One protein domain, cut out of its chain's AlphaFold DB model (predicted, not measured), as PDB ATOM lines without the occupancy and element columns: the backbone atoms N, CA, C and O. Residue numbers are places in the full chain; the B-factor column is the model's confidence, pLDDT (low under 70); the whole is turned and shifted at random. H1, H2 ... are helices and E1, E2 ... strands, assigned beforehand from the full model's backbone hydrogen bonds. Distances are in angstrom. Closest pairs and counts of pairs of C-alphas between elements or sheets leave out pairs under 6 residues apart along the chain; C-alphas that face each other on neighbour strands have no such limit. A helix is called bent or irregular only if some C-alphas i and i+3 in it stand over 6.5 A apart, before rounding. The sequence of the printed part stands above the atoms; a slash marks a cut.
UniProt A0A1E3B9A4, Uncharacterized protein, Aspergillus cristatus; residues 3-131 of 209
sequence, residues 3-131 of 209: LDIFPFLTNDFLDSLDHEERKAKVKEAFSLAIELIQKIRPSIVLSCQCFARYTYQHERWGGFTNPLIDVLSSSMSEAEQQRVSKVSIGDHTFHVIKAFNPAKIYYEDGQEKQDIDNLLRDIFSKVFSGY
ATOM      1  N   LEU A   3      35.840 -13.834 -36.020       55.00
ATOM      2  CA  LEU A   3      37.113 -13.160 -35.820       55.00
ATOM      3  C   LEU A   3      38.022 -14.114 -35.050       55.00
ATOM      4  O   LEU A   3      37.608 -14.617 -34.005       55.00
ATOM      5  N   ASP A   4      39.206 -14.371 -35.598       57.97
ATOM      6  CA  ASP A   4      40.319 -14.965 -34.861       57.97
ATOM      7  C   ASP A   4      41.101 -13.808 -34.237       57.97
ATOM      8  O   ASP A   4      41.428 -12.840 -34.926       57.97
ATOM      9  N   ILE A   5      41.282 -13.833 -32.918       55.91
ATOM     10  CA  ILE A   5      41.651 -12.636 -32.156       55.91
ATOM     11  C   ILE A   5      42.865 -12.899 -31.285       55.91
ATOM     12  O   ILE A   5      42.768 -12.837 -30.062       55.91
ATOM     13  N   PHE A   6      44.020 -13.171 -31.890       59.81
ATOM     14  CA  PHE A   6      45.281 -12.905 -31.201       59.81
ATOM     15  C   PHE A   6      46.163 -11.981 -32.027       59.81
ATOM     16  O   PHE A   6      46.251 -12.145 -33.245       59.81
ATOM     17  N   PRO A   7      46.857 -11.034 -31.389       56.06
ATOM     18  CA  PRO A   7      47.962 -10.362 -32.037       56.06
ATOM     19  C   PRO A   7      49.097 -11.359 -32.234       56.06
ATOM     20  O   PRO A   7      49.418 -12.163 -31.362       56.06
ATOM     21  N   PHE A   8      49.689 -11.287 -33.415       61.72
ATOM     22  CA  PHE A   8      50.769 -12.132 -33.900       61.72
ATOM     23  C   PHE A   8      52.073 -11.901 -33.115       61.72
ATOM     24  O   PHE A   8      53.052 -11.398 -33.659       61.72
ATOM     25  N   LEU A   9      52.094 -12.238 -31.825       73.69
ATOM     26  CA  LEU A   9      53.324 -12.328 -31.051       73.69
ATOM     27  C   LEU A   9      53.986 -13.658 -31.403       73.69
ATOM     28  O   LEU A   9      53.477 -14.729 -31.068       73.69
ATOM     29  N   THR A  10      55.085 -13.589 -32.147       74.81
ATOM     30  CA  THR A  10      55.866 -14.772 -32.513       74.81
ATOM     31  C   THR A  10      56.738 -15.206 -31.339       74.81
ATOM     32  O   THR A  10      57.089 -14.394 -30.483       74.81
ATOM     33  N   ASN A  11      57.127 -16.484 -31.313       77.56
ATOM     34  CA  ASN A  11      58.086 -16.969 -30.317       77.56
ATOM     35  C   ASN A  11      59.391 -16.164 -30.379       77.56
ATOM     36  O   ASN A  11      59.860 -15.735 -29.338       77.56
ATOM     37  N   ASP A  12      59.906 -15.875 -31.578       82.31
ATOM     38  CA  ASP A  12      61.146 -15.106 -31.759       82.31
ATOM     39  C   ASP A  12      61.039 -13.674 -31.214       82.31
ATOM     40  O   ASP A  12      61.987 -13.158 -30.624       82.31
ATOM     41  N   PHE A  13      59.877 -13.029 -31.383       84.62
ATOM     42  CA  PHE A  13      59.627 -11.703 -30.819       84.62
ATOM     43  C   PHE A  13      59.542 -11.742 -29.294       84.62
ATOM     44  O   PHE A  13      60.030 -10.839 -28.633       84.62
ATOM     45  N   LEU A  14      58.924 -12.774 -28.717       82.62
ATOM     46  CA  LEU A  14      58.891 -12.923 -27.262       82.62
ATOM     47  C   LEU A  14      60.281 -13.240 -26.715       82.62
ATOM     48  O   LEU A  14      60.688 -12.660 -25.714       82.62
ATOM     49  N   ASP A  15      61.021 -14.118 -27.386       85.12
ATOM     50  CA  ASP A  15      62.342 -14.565 -26.960       85.12
ATOM     51  C   ASP A  15      63.381 -13.420 -27.002       85.12
ATOM     52  O   ASP A  15      64.350 -13.470 -26.245       85.12
ATOM     53  N   SER A  16      63.153 -12.359 -27.795       89.50
ATOM     54  CA  SER A  16      64.005 -11.156 -27.835       89.50
ATOM     55  C   SER A  16      63.760 -10.145 -26.707       89.50
ATOM     56  O   SER A  16      64.565  -9.232 -26.533       89.50
ATOM     57  N   LEU A  17      62.675 -10.304 -25.948       88.69
ATOM     58  CA  LEU A  17      62.281  -9.425 -24.846       88.69
ATOM     59  C   LEU A  17      62.677 -10.020 -23.494       88.69
ATOM     60  O   LEU A  17      62.780 -11.246 -23.358       88.69
ATOM     61  N   ASP A  18      62.831  -9.179 -22.472       89.38
ATOM     62  CA  ASP A  18      62.948  -9.658 -21.092       89.38
ATOM     63  C   ASP A  18      61.594 -10.130 -20.514       89.38
ATOM     64  O   ASP A  18      60.540 -10.010 -21.139       89.38
ATOM     65  N   HIS A  19      61.601 -10.715 -19.313       83.56
ATOM     66  CA  HIS A  19      60.387 -11.265 -18.698       83.56
ATOM     67  C   HIS A  19      59.276 -10.221 -18.475       83.56
ATOM     68  O   HIS A  19      58.099 -10.504 -18.732       83.56
ATOM     69  N   GLU A  20      59.619  -9.023 -17.997       85.88
ATOM     70  CA  GLU A  20      58.625  -7.986 -17.708       85.88
ATOM     71  C   GLU A  20      58.100  -7.356 -18.999       85.88
ATOM     72  O   GLU A  20      56.896  -7.109 -19.127       85.88
ATOM     73  N   GLU A  21      58.966  -7.185 -19.997       87.75
ATOM     74  CA  GLU A  21      58.591  -6.747 -21.338       87.75
ATOM     75  C   GLU A  21      57.654  -7.748 -22.023       87.75
ATOM     76  O   GLU A  21      56.615  -7.346 -22.555       87.75
ATOM     77  N   ARG A  22      57.947  -9.057 -21.953       84.88
ATOM     78  CA  ARG A  22      57.059 -10.117 -22.470       84.88
ATOM     79  C   ARG A  22      55.680 -10.022 -21.843       84.88
ATOM     80  O   ARG A  22      54.678  -9.955 -22.553       84.88
ATOM     81  N   LYS A  23      55.623  -9.959 -20.512       82.69
ATOM     82  CA  LYS A  23      54.367  -9.854 -19.765       82.69
ATOM     83  C   LYS A  23      53.576  -8.607 -20.161       82.69
ATOM     84  O   LYS A  23      52.361  -8.683 -20.361       82.69
ATOM     85  N   ALA A  24      54.248  -7.463 -20.302       86.19
ATOM     86  CA  ALA A  24      53.622  -6.222 -20.744       86.19
ATOM     87  C   ALA A  24      53.055  -6.355 -22.165       86.19
ATOM     88  O   ALA A  24      51.896  -5.997 -22.390       86.19
ATOM     89  N   LYS A  25      53.821  -6.936 -23.095       86.06
ATOM     90  CA  LYS A  25      53.396  -7.134 -24.486       86.06
ATOM     91  C   LYS A  25      52.259  -8.124 -24.635       86.06
ATOM     92  O   LYS A  25      51.323  -7.831 -25.370       86.06
ATOM     93  N   VAL A  26      52.273  -9.234 -23.905       81.62
ATOM     94  CA  VAL A  26      51.181 -10.217 -23.916       81.62
ATOM     95  C   VAL A  26      49.899  -9.631 -23.307       81.62
ATOM     96  O   VAL A  26      48.804  -9.842 -23.833       81.62
ATOM     97  N   LYS A  27      50.013  -8.814 -22.253       84.38
ATOM     98  CA  LYS A  27      48.869  -8.090 -21.680       84.38
ATOM     99  C   LYS A  27      48.303  -7.037 -22.640       84.38
ATOM    100  O   LYS A  27      47.082  -6.944 -22.783       84.38
ATOM    101  N   GLU A  28      49.163  -6.238 -23.272       86.94
ATOM    102  CA  GLU A  28      48.787  -5.237 -24.284       86.94
ATOM    103  C   GLU A  28      48.043  -5.914 -25.440       86.94
ATOM    104  O   GLU A  28      46.919  -5.548 -25.777       86.94
ATOM    105  N   ALA A  29      48.635  -6.986 -25.953       83.56
ATOM    106  CA  ALA A  29      48.082  -7.848 -26.972       83.56
ATOM    107  C   ALA A  29      46.653  -8.329 -26.670       83.56
ATOM    108  O   ALA A  29      45.733  -8.173 -27.478       83.56
ATOM    109  N   PHE A  30      46.461  -8.904 -25.485       83.62
ATOM    110  CA  PHE A  30      45.159  -9.395 -25.052       83.62
ATOM    111  C   PHE A  30      44.142  -8.260 -24.852       83.62
ATOM    112  O   PHE A  30      42.955  -8.416 -25.137       83.62
ATOM    113  N   SER A  31      44.599  -7.093 -24.400       86.19
ATOM    114  CA  SER A  31      43.735  -5.918 -24.236       86.19
ATOM    115  C   SER A  31      43.236  -5.409 -25.592       86.19
ATOM    116  O   SER A  31      42.038  -5.187 -25.754       86.19
ATOM    117  N   LEU A  32      44.115  -5.344 -26.600       87.00
ATOM    118  CA  LEU A  32      43.749  -4.992 -27.977       87.00
ATOM    119  C   LEU A  32      42.730  -5.968 -28.576       87.00
ATOM    120  O   LEU A  32      41.805  -5.548 -29.271       87.00
ATOM    121  N   ALA A  33      42.862  -7.265 -28.282       85.12
ATOM    122  CA  ALA A  33      41.887  -8.274 -28.684       85.12
ATOM    123  C   ALA A  33      40.487  -7.974 -28.118       85.12
ATOM    124  O   ALA A  33      39.501  -7.973 -28.859       85.12
ATOM    125  N   ILE A  34      40.393  -7.657 -26.823       87.56
ATOM    126  CA  ILE A  34      39.127  -7.273 -26.179       87.56
ATOM    127  C   ILE A  34      38.562  -5.990 -26.792       87.56
ATOM    128  O   ILE A  34      37.378  -5.949 -27.128       87.56
ATOM    129  N   GLU A  35      39.392  -4.963 -26.976       89.75
ATOM    130  CA  GLU A  35      38.966  -3.704 -27.597       89.75
ATOM    131  C   GLU A  35      38.415  -3.929 -29.008       89.75
ATOM    132  O   GLU A  35      37.403  -3.338 -29.393       89.75
ATOM    133  N   LEU A  36      39.042  -4.816 -29.781       88.19
ATOM    134  CA  LEU A  36      38.584  -5.174 -31.116       88.19
ATOM    135  C   LEU A  36      37.212  -5.865 -31.077       88.19
ATOM    136  O   LEU A  36      36.332  -5.517 -31.869       88.19
ATOM    137  N   ILE A  37      36.987  -6.782 -30.125       89.06
ATOM    138  CA  ILE A  37      35.665  -7.393 -29.893       89.06
ATOM    139  C   ILE A  37      34.635  -6.316 -29.553       89.06
ATOM    140  O   ILE A  37      33.548  -6.313 -30.126       89.06
ATOM    141  N   GLN A  38      34.960  -5.394 -28.647       90.69
ATOM    142  CA  GLN A  38      34.046  -4.331 -28.225       90.69
ATOM    143  C   GLN A  38      33.695  -3.375 -29.368       90.69
ATOM    144  O   GLN A  38      32.547  -2.944 -29.464       90.69
ATOM    145  N   LYS A  39      34.657  -3.064 -30.246       90.94
ATOM    146  CA  LYS A  39      34.448  -2.181 -31.401       90.94
ATOM    147  C   LYS A  39      33.641  -2.851 -32.505       90.94
ATOM    148  O   LYS A  39      32.704  -2.243 -33.015       90.94
ATOM    149  N   ILE A  40      33.984  -4.083 -32.887       90.12
ATOM    150  CA  ILE A  40      33.299  -4.747 -34.006       90.12
ATOM    151  C   ILE A  40      31.984  -5.409 -33.567       90.12
ATOM    152  O   ILE A  40      31.082  -5.605 -34.381       90.12
ATOM    153  N   ARG A  41      31.853  -5.743 -32.278       91.44
ATOM    154  CA  ARG A  41      30.680  -6.399 -31.683       91.44
ATOM    155  C   ARG A  41      30.265  -7.671 -32.443       91.44
ATOM    156  O   ARG A  41      29.110  -7.799 -32.859       91.44
ATOM    157  N   PRO A  42      31.182  -8.638 -32.658       88.75
ATOM    158  CA  PRO A  42      30.853  -9.871 -33.368       88.75
ATOM    159  C   PRO A  42      29.786 -10.666 -32.613       88.75
ATOM    160  O   PRO A  42      29.816 -10.736 -31.391       88.75
ATOM    161  N   SER A  43      28.877 -11.329 -33.327       88.88
ATOM    162  CA  SER A  43      27.937 -12.284 -32.719       88.88
ATOM    163  C   SER A  43      28.589 -13.628 -32.367       88.88
ATOM    164  O   SER A  43      28.095 -14.343 -31.490       88.88
ATOM    165  N   ILE A  44      29.686 -13.971 -33.054       87.88
ATOM    166  CA  ILE A  44      30.444 -15.214 -32.899       87.88
ATOM    167  C   ILE A  44      31.942 -14.891 -32.969       87.88
ATOM    168  O   ILE A  44      32.393 -14.206 -33.883       87.88
ATOM    169  N   VAL A  45      32.716 -15.420 -32.032       88.12
ATOM    170  CA  VAL A  45      34.181 -15.415 -32.027       88.12
ATOM    171  C   VAL A  45      34.643 -16.863 -32.123       88.12
ATOM    172  O   VAL A  45      34.118 -17.722 -31.417       88.12
ATOM    173  N   LEU A  46      35.598 -17.143 -33.006       87.69
ATOM    174  CA  LEU A  46      36.233 -18.455 -33.084       87.69
ATOM    175  C   LEU A  46      37.587 -18.337 -32.398       87.69
ATOM    176  O   LEU A  46      38.452 -17.606 -32.869       87.69
ATOM    177  N   SER A  47      37.744 -19.012 -31.264       87.12
ATOM    178  CA  SER A  47      38.992 -18.981 -30.514       87.12
ATOM    179  C   SER A  47      39.896 -20.118 -30.959       87.12
ATOM    180  O   SER A  47      39.696 -21.267 -30.572       87.12
ATOM    181  N   CYS A  48      40.908 -19.790 -31.757       81.69
ATOM    182  CA  CYS A  48      41.959 -20.723 -32.159       81.69
ATOM    183  C   CYS A  48      43.159 -20.702 -31.195       81.69
ATOM    184  O   CYS A  48      44.216 -21.250 -31.494       81.69
ATOM    185  N   GLN A  49      43.045 -20.046 -30.041       71.00
ATOM    186  CA  GLN A  49      44.165 -19.888 -29.120       71.00
ATOM    187  C   GLN A  49      44.171 -20.964 -28.060       71.00
ATOM    188  O   GLN A  49      43.345 -20.941 -27.157       71.00
ATOM    189  N   CYS A  50      45.183 -21.818 -28.067       64.31
ATOM    190  CA  CYS A  50      45.431 -22.732 -26.955       64.31
ATOM    191  C   CYS A  50      46.187 -22.039 -25.799       64.31
ATOM    192  O   CYS A  50      47.218 -22.539 -25.357       64.31
ATOM    193  N   PHE A  51      45.722 -20.866 -25.346       61.59
ATOM    194  CA  PHE A  51      46.341 -20.093 -24.257       61.59
ATOM    195  C   PHE A  51      45.540 -20.242 -22.961       61.59
ATOM    196  O   PHE A  51      44.763 -19.371 -22.575       61.59
ATOM    197  N   ALA A  52      45.661 -21.391 -22.314       56.09
ATOM    198  CA  ALA A  52      44.881 -21.693 -21.124       56.09
ATOM    199  C   ALA A  52      45.553 -21.185 -19.841       56.09
ATOM    200  O   ALA A  52      46.758 -20.985 -19.773       56.09
ATOM    201  N   ARG A  53      44.797 -21.068 -18.752       54.75
ATOM    202  CA  ARG A  53      45.325 -20.661 -17.440       54.75
ATOM    203  C   ARG A  53      46.485 -21.514 -16.905       54.75
ATOM    204  O   ARG A  53      47.255 -21.055 -16.072       54.75
ATOM    205  N   TYR A  54      46.665 -22.740 -17.383       50.50
ATOM    206  CA  TYR A  54      47.839 -23.552 -17.046       50.50
ATOM    207  C   TYR A  54      49.080 -23.209 -17.891       50.50
ATOM    208  O   TYR A  54      50.198 -23.453 -17.449       50.50
ATOM    209  N   THR A  55      48.930 -22.565 -19.056       53.00
ATOM    210  CA  THR A  55      50.064 -22.068 -19.855       53.00
ATOM    211  C   THR A  55      50.694 -20.804 -19.269       53.00
ATOM    212  O   THR A  55      51.737 -20.383 -19.754       53.00
ATOM    213  N   TYR A  56      50.163 -20.235 -18.178       51.31
ATOM    214  CA  TYR A  56      50.884 -19.228 -17.381       51.31
ATOM    215  C   TYR A  56      52.182 -19.761 -16.759       51.31
ATOM    216  O   TYR A  56      53.011 -18.968 -16.324       51.31
ATOM    217  N   GLN A  57      52.353 -21.086 -16.720       49.06
ATOM    218  CA  GLN A  57      53.598 -21.741 -16.322       49.06
ATOM    219  C   GLN A  57      54.607 -21.864 -17.473       49.06
ATOM    220  O   GLN A  57      55.757 -22.215 -17.231       49.06
ATOM    221  N   HIS A  58      54.222 -21.563 -18.720       58.97
ATOM    222  CA  HIS A  58      55.198 -21.424 -19.796       58.97
ATOM    223  C   HIS A  58      55.928 -20.090 -19.625       58.97
ATOM    224  O   HIS A  58      55.402 -19.039 -19.998       58.97
ATOM    225  N   GLU A  59      57.159 -20.150 -19.105       62.31
ATOM    226  CA  GLU A  59      58.061 -19.003 -18.887       62.31
ATOM    227  C   GLU A  59      58.125 -18.035 -20.081       62.31
ATOM    228  O   GLU A  59      58.283 -16.829 -19.904       62.31
ATOM    229  N   ARG A  60      57.944 -18.544 -21.307       71.62
ATOM    230  CA  ARG A  60      57.972 -17.749 -22.541       71.62
ATOM    231  C   ARG A  60      56.905 -16.650 -22.605       71.62
ATOM    232  O   ARG A  60      57.179 -15.597 -23.164       71.62
ATOM    233  N   TRP A  61      55.704 -16.866 -22.069       68.69
ATOM    234  CA  TRP A  61      54.583 -15.942 -22.296       68.69
ATOM    235  C   TRP A  61      54.391 -14.894 -21.199       68.69
ATOM    236  O   TRP A  61      53.592 -13.987 -21.398       68.69
ATOM    237  N   GLY A  62      55.100 -14.993 -20.068       64.00
ATOM    238  CA  GLY A  62      54.959 -14.054 -18.951       64.00
ATOM    239  C   GLY A  62      53.524 -14.033 -18.408       64.00
ATOM    240  O   GLY A  62      52.658 -13.306 -18.890       64.00
ATOM    241  N   GLY A  63      53.233 -14.865 -17.406       68.44
ATOM    242  CA  GLY A  63      51.870 -15.017 -16.891       68.44
ATOM    243  C   GLY A  63      51.204 -13.687 -16.494       68.44
ATOM    244  O   GLY A  63      51.798 -12.838 -15.825       68.44
ATOM    245  N   PHE A  64      49.937 -13.511 -16.873       74.75
ATOM    246  CA  PHE A  64      49.111 -12.371 -16.464       74.75
ATOM    247  C   PHE A  64      47.664 -12.816 -16.251       74.75
ATOM    248  O   PHE A  64      47.192 -13.746 -16.895       74.75
ATOM    249  N   THR A  65      46.937 -12.157 -15.354       75.06
ATOM    250  CA  THR A  65      45.560 -12.536 -15.029       75.06
ATOM    251  C   THR A  65      44.554 -11.573 -15.653       75.06
ATOM    252  O   THR A  65      44.692 -10.352 -15.575       75.06
ATOM    253  N   ASN A  66      43.513 -12.125 -16.271       78.25
ATOM    254  CA  ASN A  66      42.326 -11.396 -16.701       78.25
ATOM    255  C   ASN A  66      41.135 -12.377 -16.722       78.25
ATOM    256  O   ASN A  66      41.281 -13.466 -17.280       78.25
ATOM    257  N   PRO A  67      39.967 -12.028 -16.144       82.00
ATOM    258  CA  PRO A  67      38.797 -12.914 -16.103       82.00
ATOM    259  C   PRO A  67      38.316 -13.395 -17.476       82.00
ATOM    260  O   PRO A  67      37.690 -14.447 -17.579       82.00
ATOM    261  N   LEU A  68      38.596 -12.630 -18.535       84.38
ATOM    262  CA  LEU A  68      38.188 -12.971 -19.890       84.38
ATOM    263  C   LEU A  68      39.091 -14.019 -20.550       84.38
ATOM    264  O   LEU A  68      38.697 -14.567 -21.574       84.38
ATOM    265  N   ILE A  69      40.270 -14.324 -19.999       80.62
ATOM    266  CA  ILE A  69      41.201 -15.282 -20.617       80.62
ATOM    267  C   ILE A  69      40.577 -16.672 -20.663       80.62
ATOM    268  O   ILE A  69      40.511 -17.269 -21.727       80.62
ATOM    269  N   ASP A  70      40.010 -17.147 -19.556       78.94
ATOM    270  CA  ASP A  70      39.427 -18.495 -19.488       78.94
ATOM    271  C   ASP A  70      38.272 -18.678 -20.497       78.94
ATOM    272  O   ASP A  70      38.056 -19.756 -21.057       78.94
ATOM    273  N   VAL A  71      37.529 -17.603 -20.786       85.75
ATOM    274  CA  VAL A  71      36.395 -17.651 -21.720       85.75
ATOM    275  C   VAL A  71      36.787 -17.369 -23.170       85.75
ATOM    276  O   VAL A  71      36.152 -17.928 -24.065       85.75
ATOM    277  N   LEU A  72      37.816 -16.555 -23.422       84.88
ATOM    278  CA  LEU A  72      38.269 -16.199 -24.772       84.88
ATOM    279  C   LEU A  72      39.349 -17.131 -25.316       84.88
ATOM    280  O   LEU A  72      39.440 -17.272 -26.530       84.88
ATOM    281  N   SER A  73      40.129 -17.782 -24.463       81.19
ATOM    282  CA  SER A  73      41.089 -18.810 -24.857       81.19
ATOM    283  C   SER A  73      40.413 -20.153 -25.088       81.19
ATOM    284  O   SER A  73      39.238 -20.333 -24.800       81.19
ATOM    285  N   SER A  74      41.151 -21.114 -25.607       81.31
ATOM    286  CA  SER A  74      40.691 -22.453 -25.930       81.31
ATOM    287  C   SER A  74      41.724 -23.496 -25.504       81.31
ATOM    288  O   SER A  74      42.805 -23.179 -25.003       81.31
ATOM    289  N   SER A  75      41.384 -24.759 -25.709       82.62
ATOM    290  CA  SER A  75      42.248 -25.918 -25.510       82.62
ATOM    291  C   SER A  75      41.869 -27.015 -26.506       82.62
ATOM    292  O   SER A  75      40.766 -27.005 -27.053       82.62
ATOM    293  N   MET A  76      42.764 -27.986 -26.724       85.12
ATOM    294  CA  MET A  76      42.465 -29.139 -27.588       85.12
ATOM    295  C   MET A  76      41.222 -29.893 -27.111       85.12
ATOM    296  O   MET A  76      40.319 -30.130 -27.903       85.12
ATOM    297  N   SER A  77      41.125 -30.168 -25.807       88.31
ATOM    298  CA  SER A  77      39.973 -30.872 -25.233       88.31
ATOM    299  C   SER A  77      38.655 -30.125 -25.469       88.31
ATOM    300  O   SER A  77      37.646 -30.731 -25.826       88.31
ATOM    301  N   GLU A  78      38.648 -28.797 -25.324       88.75
ATOM    302  CA  GLU A  78      37.455 -28.000 -25.619       88.75
ATOM    303  C   GLU A  78      37.127 -27.958 -27.114       88.75
ATOM    304  O   GLU A  78      35.947 -27.914 -27.470       88.75
ATOM    305  N   ALA A  79      38.140 -27.975 -27.981       89.50
ATOM    306  CA  ALA A  79      37.958 -28.001 -29.426       89.50
ATOM    307  C   ALA A  79      37.417 -29.350 -29.923       89.50
ATOM    308  O   ALA A  79      36.494 -29.371 -30.734       89.50
ATOM    309  N   GLU A  80      37.919 -30.467 -29.395       90.50
ATOM    310  CA  GLU A  80      37.413 -31.823 -29.658       90.50
ATOM    311  C   GLU A  80      35.946 -31.965 -29.245       90.50
ATOM    312  O   GLU A  80      35.130 -32.523 -29.978       90.50
ATOM    313  N   GLN A  81      35.585 -31.380 -28.101       91.75
ATOM    314  CA  GLN A  81      34.202 -31.310 -27.624       91.75
ATOM    315  C   GLN A  81      33.361 -30.255 -28.361       91.75
ATOM    316  O   GLN A  81      32.165 -30.132 -28.090       91.75
ATOM    317  N   GLN A  82      33.970 -29.472 -29.258       89.19
ATOM    318  CA  GLN A  82      33.354 -28.358 -29.985       89.19
ATOM    319  C   GLN A  82      32.602 -27.402 -29.052       89.19
ATOM    320  O   GLN A  82      31.479 -26.966 -29.324       89.19
ATOM    321  N   ARG A  83      33.211 -27.103 -27.900       91.81
ATOM    322  CA  ARG A  83      32.568 -26.346 -26.831       91.81
ATOM    323  C   ARG A  83      32.231 -24.933 -27.300       91.81
ATOM    324  O   ARG A  83      33.028 -24.249 -27.941       91.81
ATOM    325  N   VAL A  84      31.052 -24.462 -26.906       92.19
ATOM    326  CA  VAL A  84      30.603 -23.087 -27.146       92.19
ATOM    327  C   VAL A  84      30.309 -22.422 -25.811       92.19
ATOM    328  O   VAL A  84      29.636 -22.993 -24.957       92.19
ATOM    329  N   SER A  85      30.820 -21.210 -25.621       92.12
ATOM    330  CA  SER A  85      30.603 -20.410 -24.414       92.12
ATOM    331  C   SER A  85      29.886 -19.114 -24.762       92.12
ATOM    332  O   SER A  85      30.243 -18.442 -25.725       92.12
ATOM    333  N   LYS A  86      28.879 -18.739 -23.974       94.44
ATOM    334  CA  LYS A  86      28.231 -17.430 -24.082       94.44
ATOM    335  C   LYS A  86      29.001 -16.433 -23.219       94.44
ATOM    336  O   LYS A  86      29.153 -16.655 -22.023       94.44
ATOM    337  N   VAL A  87      29.480 -15.353 -23.825       93.06
ATOM    338  CA  VAL A  87      30.332 -14.348 -23.176       93.06
ATOM    339  C   VAL A  87      29.681 -12.979 -23.300       93.06
ATOM    340  O   VAL A  87      29.074 -12.662 -24.323       93.06
ATOM    341  N   SER A  88      29.783 -12.182 -22.239       93.56
ATOM    342  CA  SER A  88      29.294 -10.803 -22.212       93.56
ATOM    343  C   SER A  88      30.439  -9.857 -21.881       93.56
ATOM    344  O   SER A  88      31.165 -10.085 -20.915       93.56
ATOM    345  N   ILE A  89      30.603  -8.806 -22.683       90.25
ATOM    346  CA  ILE A  89      31.556  -7.721 -22.438       90.25
ATOM    347  C   ILE A  89      30.772  -6.410 -22.528       90.25
ATOM    348  O   ILE A  89      30.338  -6.011 -23.609       90.25
ATOM    349  N   GLY A  90      30.568  -5.754 -21.383       89.06
ATOM    350  CA  GLY A  90      29.653  -4.616 -21.285       89.06
ATOM    351  C   GLY A  90      28.212  -5.037 -21.584       89.06
ATOM    352  O   GLY A  90      27.705  -5.985 -20.991       89.06
ATOM    353  N   ASP A  91      27.568  -4.347 -22.523       92.69
ATOM    354  CA  ASP A  91      26.206  -4.625 -22.998       92.69
ATOM    355  C   ASP A  91      26.158  -5.603 -24.191       92.69
ATOM    356  O   ASP A  91      25.086  -5.937 -24.697       92.69
ATOM    357  N   HIS A  92      27.320  -6.053 -24.676       93.88
ATOM    358  CA  HIS A  92      27.421  -6.927 -25.838       93.88
ATOM    359  C   HIS A  92      27.537  -8.385 -25.420       93.88
ATOM    360  O   HIS A  92      28.443  -8.755 -24.676       93.88
ATOM    361  N   THR A  93      26.654  -9.229 -25.949       94.88
ATOM    362  CA  THR A  93      26.684 -10.680 -25.737       94.88
ATOM    363  C   THR A  93      26.997 -11.399 -27.041       94.88
ATOM    364  O   THR A  93      26.381 -11.134 -28.073       94.88
ATOM    365  N   PHE A  94      27.916 -12.355 -26.985       92.62
ATOM    366  CA  PHE A  94      28.350 -13.137 -28.137       92.62
ATOM    367  C   PHE A  94      28.703 -14.570 -27.739       92.62
ATOM    368  O   PHE A  94      28.748 -14.916 -26.556       92.62
ATOM    369  N   HIS A  95      28.925 -15.418 -28.739       92.56
ATOM    370  CA  HIS A  95      29.323 -16.808 -28.533       92.56
ATOM    371  C   HIS A  95      30.789 -16.991 -28.905       92.56
ATOM    372  O   HIS A  95      31.216 -16.542 -29.965       92.56
ATOM    373  N   VAL A  96      31.545 -17.666 -28.051       91.12
ATOM    374  CA  VAL A  96      32.915 -18.096 -28.321       91.12
ATOM    375  C   VAL A  96      32.885 -19.581 -28.626       91.12
ATOM    376  O   VAL A  96      32.472 -20.377 -27.785       91.12
ATOM    377  N   ILE A  97      33.313 -19.942 -29.826       90.88
ATOM    378  CA  ILE A  97      33.478 -21.327 -30.256       90.88
ATOM    379  C   ILE A  97      34.936 -21.696 -30.019       90.88
ATOM    380  O   ILE A  97      35.835 -20.997 -30.490       90.88
ATOM    381  N   LYS A  98      35.159 -22.757 -29.249       89.69
ATOM    382  CA  LYS A  98      36.487 -23.242 -28.888       89.69
ATOM    383  C   LYS A  98      37.043 -24.074 -30.048       89.69
ATOM    384  O   LYS A  98      36.424 -25.047 -30.466       89.69
ATOM    385  N   ALA A  99      38.177 -23.652 -30.589       88.62
ATOM    386  CA  ALA A  99      38.942 -24.344 -31.622       88.62
ATOM    387  C   ALA A  99      40.407 -24.467 -31.171       88.62
ATOM    388  O   ALA A  99      40.717 -24.297 -29.995       88.62
ATOM    389  N   PHE A 100      41.327 -24.773 -32.074       84.38
ATOM    390  CA  PHE A 100      42.747 -24.866 -31.750       84.38
ATOM    391  C   PHE A 100      43.594 -24.168 -32.806       84.38
ATOM    392  O   PHE A 100      43.120 -23.862 -33.902       84.38
ATOM    393  N   ASN A 101      44.855 -23.905 -32.462       81.62
ATOM    394  CA  ASN A 101      45.771 -23.214 -33.357       81.62
ATOM    395  C   ASN A 101      46.072 -24.124 -34.558       81.62
ATOM    396  O   ASN A 101      46.625 -25.206 -34.341       81.62
ATOM    397  N   PRO A 102      45.789 -23.701 -35.806       83.12
ATOM    398  CA  PRO A 102      46.062 -24.506 -36.997       83.12
ATOM    399  C   PRO A 102      47.517 -24.972 -37.099       83.12
ATOM    400  O   PRO A 102      47.784 -26.014 -37.692       83.12
ATOM    401  N   ALA A 103      48.455 -24.251 -36.469       80.00
ATOM    402  CA  ALA A 103      49.853 -24.649 -36.402       80.00
ATOM    403  C   ALA A 103      50.057 -26.051 -35.800       80.00
ATOM    404  O   ALA A 103      51.020 -26.722 -36.156       80.00
ATOM    405  N   LYS A 104      49.133 -26.528 -34.950       79.44
ATOM    406  CA  LYS A 104      49.145 -27.884 -34.378       79.44
ATOM    407  C   LYS A 104      49.233 -28.972 -35.454       79.44
ATOM    408  O   LYS A 104      49.936 -29.949 -35.249       79.44
ATOM    409  N   ILE A 105      48.617 -28.763 -36.622       85.31
ATOM    410  CA  ILE A 105      48.632 -29.716 -37.746       85.31
ATOM    411  C   ILE A 105      50.059 -29.959 -38.269       85.31
ATOM    412  O   ILE A 105      50.348 -31.033 -38.791       85.31
ATOM    413  N   TYR A 106      50.962 -28.979 -38.145       83.88
ATOM    414  CA  TYR A 106      52.352 -29.124 -38.590       83.88
ATOM    415  C   TYR A 106      53.230 -29.914 -37.617       83.88
ATOM    416  O   TYR A 106      54.338 -30.281 -37.996       83.88
ATOM    417  N   TYR A 107      52.763 -30.150 -36.390       82.19
ATOM    418  CA  TYR A 107      53.516 -30.875 -35.367       82.19
ATOM    419  C   TYR A 107      53.106 -32.345 -35.242       82.19
ATOM    420  O   TYR A 107      53.747 -33.066 -34.488       82.19
ATOM    421  N   GLU A 108      52.076 -32.779 -35.975       86.25
ATOM    422  CA  GLU A 108      51.601 -34.164 -35.975       86.25
ATOM    423  C   GLU A 108      51.845 -34.854 -37.317       86.25
ATOM    424  O   GLU A 108      51.883 -34.213 -38.373       86.25
ATOM    425  N   ASP A 109      51.911 -36.185 -37.276       90.19
ATOM    426  CA  ASP A 109      52.135 -37.042 -38.437       90.19
ATOM    427  C   ASP A 109      51.071 -38.147 -38.561       90.19
ATOM    428  O   ASP A 109      50.309 -38.444 -37.641       90.19
ATOM    429  N   GLY A 110      51.004 -38.768 -39.741       91.81
ATOM    430  CA  GLY A 110      50.159 -39.940 -39.981       91.81
ATOM    431  C   GLY A 110      48.661 -39.687 -39.775       91.81
ATOM    432  O   GLY A 110      48.103 -38.729 -40.313       91.81
ATOM    433  N   GLN A 111      48.004 -40.589 -39.040       91.38
ATOM    434  CA  GLN A 111      46.557 -40.545 -38.801       91.38
ATOM    435  C   GLN A 111      46.154 -39.360 -37.915       91.38
ATOM    436  O   GLN A 111      45.164 -38.695 -38.200       91.38
ATOM    437  N   GLU A 112      46.959 -39.036 -36.903       88.56
ATOM    438  CA  GLU A 112      46.674 -37.952 -35.958       88.56
ATOM    439  C   GLU A 112      46.603 -36.591 -36.663       88.56
ATOM    440  O   GLU A 112      45.681 -35.806 -36.444       88.56
ATOM    441  N   LYS A 113      47.500 -36.355 -37.627       91.06
ATOM    442  CA  LYS A 113      47.439 -35.177 -38.499       91.06
ATOM    443  C   LYS A 113      46.118 -35.071 -39.262       91.06
ATOM    444  O   LYS A 113      45.565 -33.976 -39.378       91.06
ATOM    445  N   GLN A 114      45.632 -36.184 -39.815       92.19
ATOM    446  CA  GLN A 114      44.374 -36.205 -40.565       92.19
ATOM    447  C   GLN A 114      43.181 -35.961 -39.643       92.19
ATOM    448  O   GLN A 114      42.285 -35.200 -40.003       92.19
ATOM    449  N   ASP A 115      43.184 -36.558 -38.455       91.75
ATOM    450  CA  ASP A 115      42.110 -36.404 -37.475       91.75
ATOM    451  C   ASP A 115      42.008 -34.948 -36.998       91.75
ATOM    452  O   ASP A 115      40.915 -34.374 -36.984       91.75
ATOM    453  N   ILE A 116      43.146 -34.307 -36.713       89.38
ATOM    454  CA  ILE A 116      43.204 -32.888 -36.349       89.38
ATOM    455  C   ILE A 116      42.771 -31.999 -37.524       89.38
ATOM    456  O   ILE A 116      41.929 -31.121 -37.336       89.38
ATOM    457  N   ASP A 117      43.273 -32.216 -38.746       91.50
ATOM    458  CA  ASP A 117      42.840 -31.425 -39.915       91.50
ATOM    459  C   ASP A 117      41.322 -31.545 -40.143       91.50
ATOM    460  O   ASP A 117      40.629 -30.542 -40.334       91.50
ATOM    461  N   ASN A 118      40.776 -32.759 -40.037       93.38
ATOM    462  CA  ASN A 118      39.344 -33.011 -40.166       93.38
ATOM    463  C   ASN A 118      38.529 -32.321 -39.066       93.38
ATOM    464  O   ASN A 118      37.492 -31.725 -39.369       93.38
ATOM    465  N   LEU A 119      38.998 -32.340 -37.814       91.94
ATOM    466  CA  LEU A 119      38.345 -31.642 -36.707       91.94
ATOM    467  C   LEU A 119      38.285 -30.130 -36.961       91.94
ATOM    468  O   LEU A 119      37.220 -29.522 -36.817       91.94
ATOM    469  N   LEU A 120      39.395 -29.517 -37.392       88.88
ATOM    470  CA  LEU A 120      39.415 -28.088 -37.711       88.88
ATOM    471  C   LEU A 120      38.447 -27.773 -38.853       88.88
ATOM    472  O   LEU A 120      37.643 -26.844 -38.755       88.88
ATOM    473  N   ARG A 121      38.478 -28.568 -39.928       89.62
ATOM    474  CA  ARG A 121      37.571 -28.409 -41.072       89.62
ATOM    475  C   ARG A 121      36.111 -28.518 -40.671       89.62
ATOM    476  O   ARG A 121      35.309 -27.730 -41.169       89.62
ATOM    477  N   ASP A 122      35.761 -29.456 -39.799       91.12
ATOM    478  CA  ASP A 122      34.395 -29.634 -39.312       91.12
ATOM    479  C   ASP A 122      33.932 -28.417 -38.497       91.12
ATOM    480  O   ASP A 122      32.875 -27.849 -38.790       91.12
ATOM    481  N   ILE A 123      34.760 -27.932 -37.561       89.44
ATOM    482  CA  ILE A 123      34.475 -26.715 -36.784       89.44
ATOM    483  C   ILE A 123      34.245 -25.531 -37.730       89.44
ATOM    484  O   ILE A 123      33.187 -24.896 -37.689       89.44
ATOM    485  N   PHE A 124      35.186 -25.251 -38.634       86.38
ATOM    486  CA  PHE A 124      35.052 -24.145 -39.586       86.38
ATOM    487  C   PHE A 124      33.820 -24.320 -40.484       86.38
ATOM    488  O   PHE A 124      33.044 -23.380 -40.666       86.38
ATOM    489  N   SER A 125      33.574 -25.521 -41.005       85.81
ATOM    490  CA  SER A 125      32.415 -25.788 -41.861       85.81
ATOM    491  C   SER A 125      31.106 -25.515 -41.128       85.81
ATOM    492  O   SER A 125      30.227 -24.851 -41.676       85.81
ATOM    493  N   LYS A 126      30.975 -25.928 -39.866       85.19
ATOM    494  CA  LYS A 126      29.790 -25.643 -39.046       85.19
ATOM    495  C   LYS A 126      29.587 -24.146 -38.841       85.19
ATOM    496  O   LYS A 126      28.484 -23.652 -39.072       85.19
ATOM    497  N   VAL A 127      30.646 -23.408 -38.511       81.62
ATOM    498  CA  VAL A 127      30.571 -21.957 -38.280       81.62
ATOM    499  C   VAL A 127      30.238 -21.185 -39.561       81.62
ATOM    500  O   VAL A 127      29.401 -20.279 -39.552       81.62
ATOM    501  N   PHE A 128      30.867 -21.540 -40.681       77.62
ATOM    502  CA  PHE A 128      30.765 -20.782 -41.929       77.62
ATOM    503  C   PHE A 128      29.683 -21.289 -42.891       77.62
ATOM    504  O   PHE A 128      29.285 -20.548 -43.796       77.62
ATOM    505  N   SER A 129      29.127 -22.487 -42.692       73.81
ATOM    506  CA  SER A 129      28.034 -23.026 -43.524       73.81
ATOM    507  C   SER A 129      26.808 -22.105 -43.550       73.81
ATOM    508  O   SER A 129      26.191 -21.899 -44.601       73.81
ATOM    509  N   GLY A 130      26.490 -21.472 -42.416       64.50
ATOM    510  CA  GLY A 130      25.435 -20.464 -42.317       64.50
ATOM    511  C   GLY A 130      25.748 -19.188 -43.106       64.50
ATOM    512  O   GLY A 130      24.843 -18.568 -43.664       64.50
ATOM    513  N   TYR A 131      27.027 -18.826 -43.235       61.81
ATOM    514  CA  TYR A 131      27.469 -17.638 -43.968       61.81
ATOM    515  C   TYR A 131      27.244 -17.773 -45.475       61.81
ATOM    516  O   TYR A 131      26.802 -16.817 -46.113       61.81
TER     517      TYR A 131
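What this domain is: This is residues 3 to 131 of the 209 residues of an uncharacterized protein of Aspergillus cristatus (UniProt A0A1E3B9A4). Two long helices, H2 and H7, lie far apart and converge toward a small, twisted three-stranded sheet, which both graze near their last residues; away from the sheet the space between them widens. The short helices H4 and H5 also graze the sheet, H6 folds back beside H7, and H1 sits by the first turns of H2. The printed part has 129 residues, with named elements in the order H1 H2 E1 H3 H4 H5 E2 E3 H6 H7, and the mixed sheet runs E1 E3 E2. The class is mostly helix. The whole is compact, with a radius of gyration of the C-alphas of 15.3 A, and its outline is flat, 43 by 41 by 21 A.

Where its parts are: After residues 3 to 10, H1 takes residues 11 to 15, beginning at C-alpha 11 (58.086, -16.969, -30.317). H2, residues 19 to 40, is 31.8 A long. E1 is residues 44 to 47, H3 53 to 57, H4 69 to 72 and H5 76 to 80. H3 is neither bent nor irregular, but only just: C-alphas 54 and 57 are 6.1 A apart. E2, residues 84 to 89, is 16.1 A long and E3, residues 92 to 98, 18.9 A, with C-alpha 92 at (27.421, -6.927, -25.838). H6 is residues 102 to 107. H7, residues 110 to 131, is 32.1 A long, ends at C-alpha 131 (27.469, -17.638, -43.968), has a kink of 29 degrees near residue 125 and is only just irregular: C-alphas 127 and 130 are 6.7 A apart.

How they stand to each other: E3 is the inner strand. E1 is parallel to it, with N 45 and O 95 2.8 A apart, within hydrogen-bond range. The hairpin E2 and E3 is antiparallel, with N 87 and O 94 2.9 A apart, also within range. H2 only grazes the sheet, with residues 34 to 38; the closest C-alphas of H2 and E2, Gln 38 and Ile 89, are 7.2 A apart. H7 only grazes it with residues 123 to 127. H6 and H7 form a helical hairpin: they touch, through residues 113 to 120 of H7 alone, at a shallow tilt of 8 degrees, opposite ways, with the C-alphas of Ile 105 and Lys 113 closest at 5.6 A. H1 and H2 are close but not clearly touching, the C-alphas of Leu 14 and Arg 22 being closest at 5.8 A. H2 and H7 are apart. Every O i to N i+4 pair is within hydrogen-bond range in H1, H2 and H5, and 15 of 18 are in H7; H3 has 0 of 1 but 1 of 2 O i to N i+3 pairs, H6 0 of 2 but 3 of 3, and H4 is too short for an i+4 pair.

The domain as a whole: The two C-alphas farthest apart, those of Asp 91 and Gly 110, are 45.9 A apart. The printed part has no cut. The link from H3 to H4 is long, with 11 residues. The mean pLDDT of the printed part is 81.9; residues 3 to 8, 50 to 59, 61 to 63 and 130 to 131 are under 70.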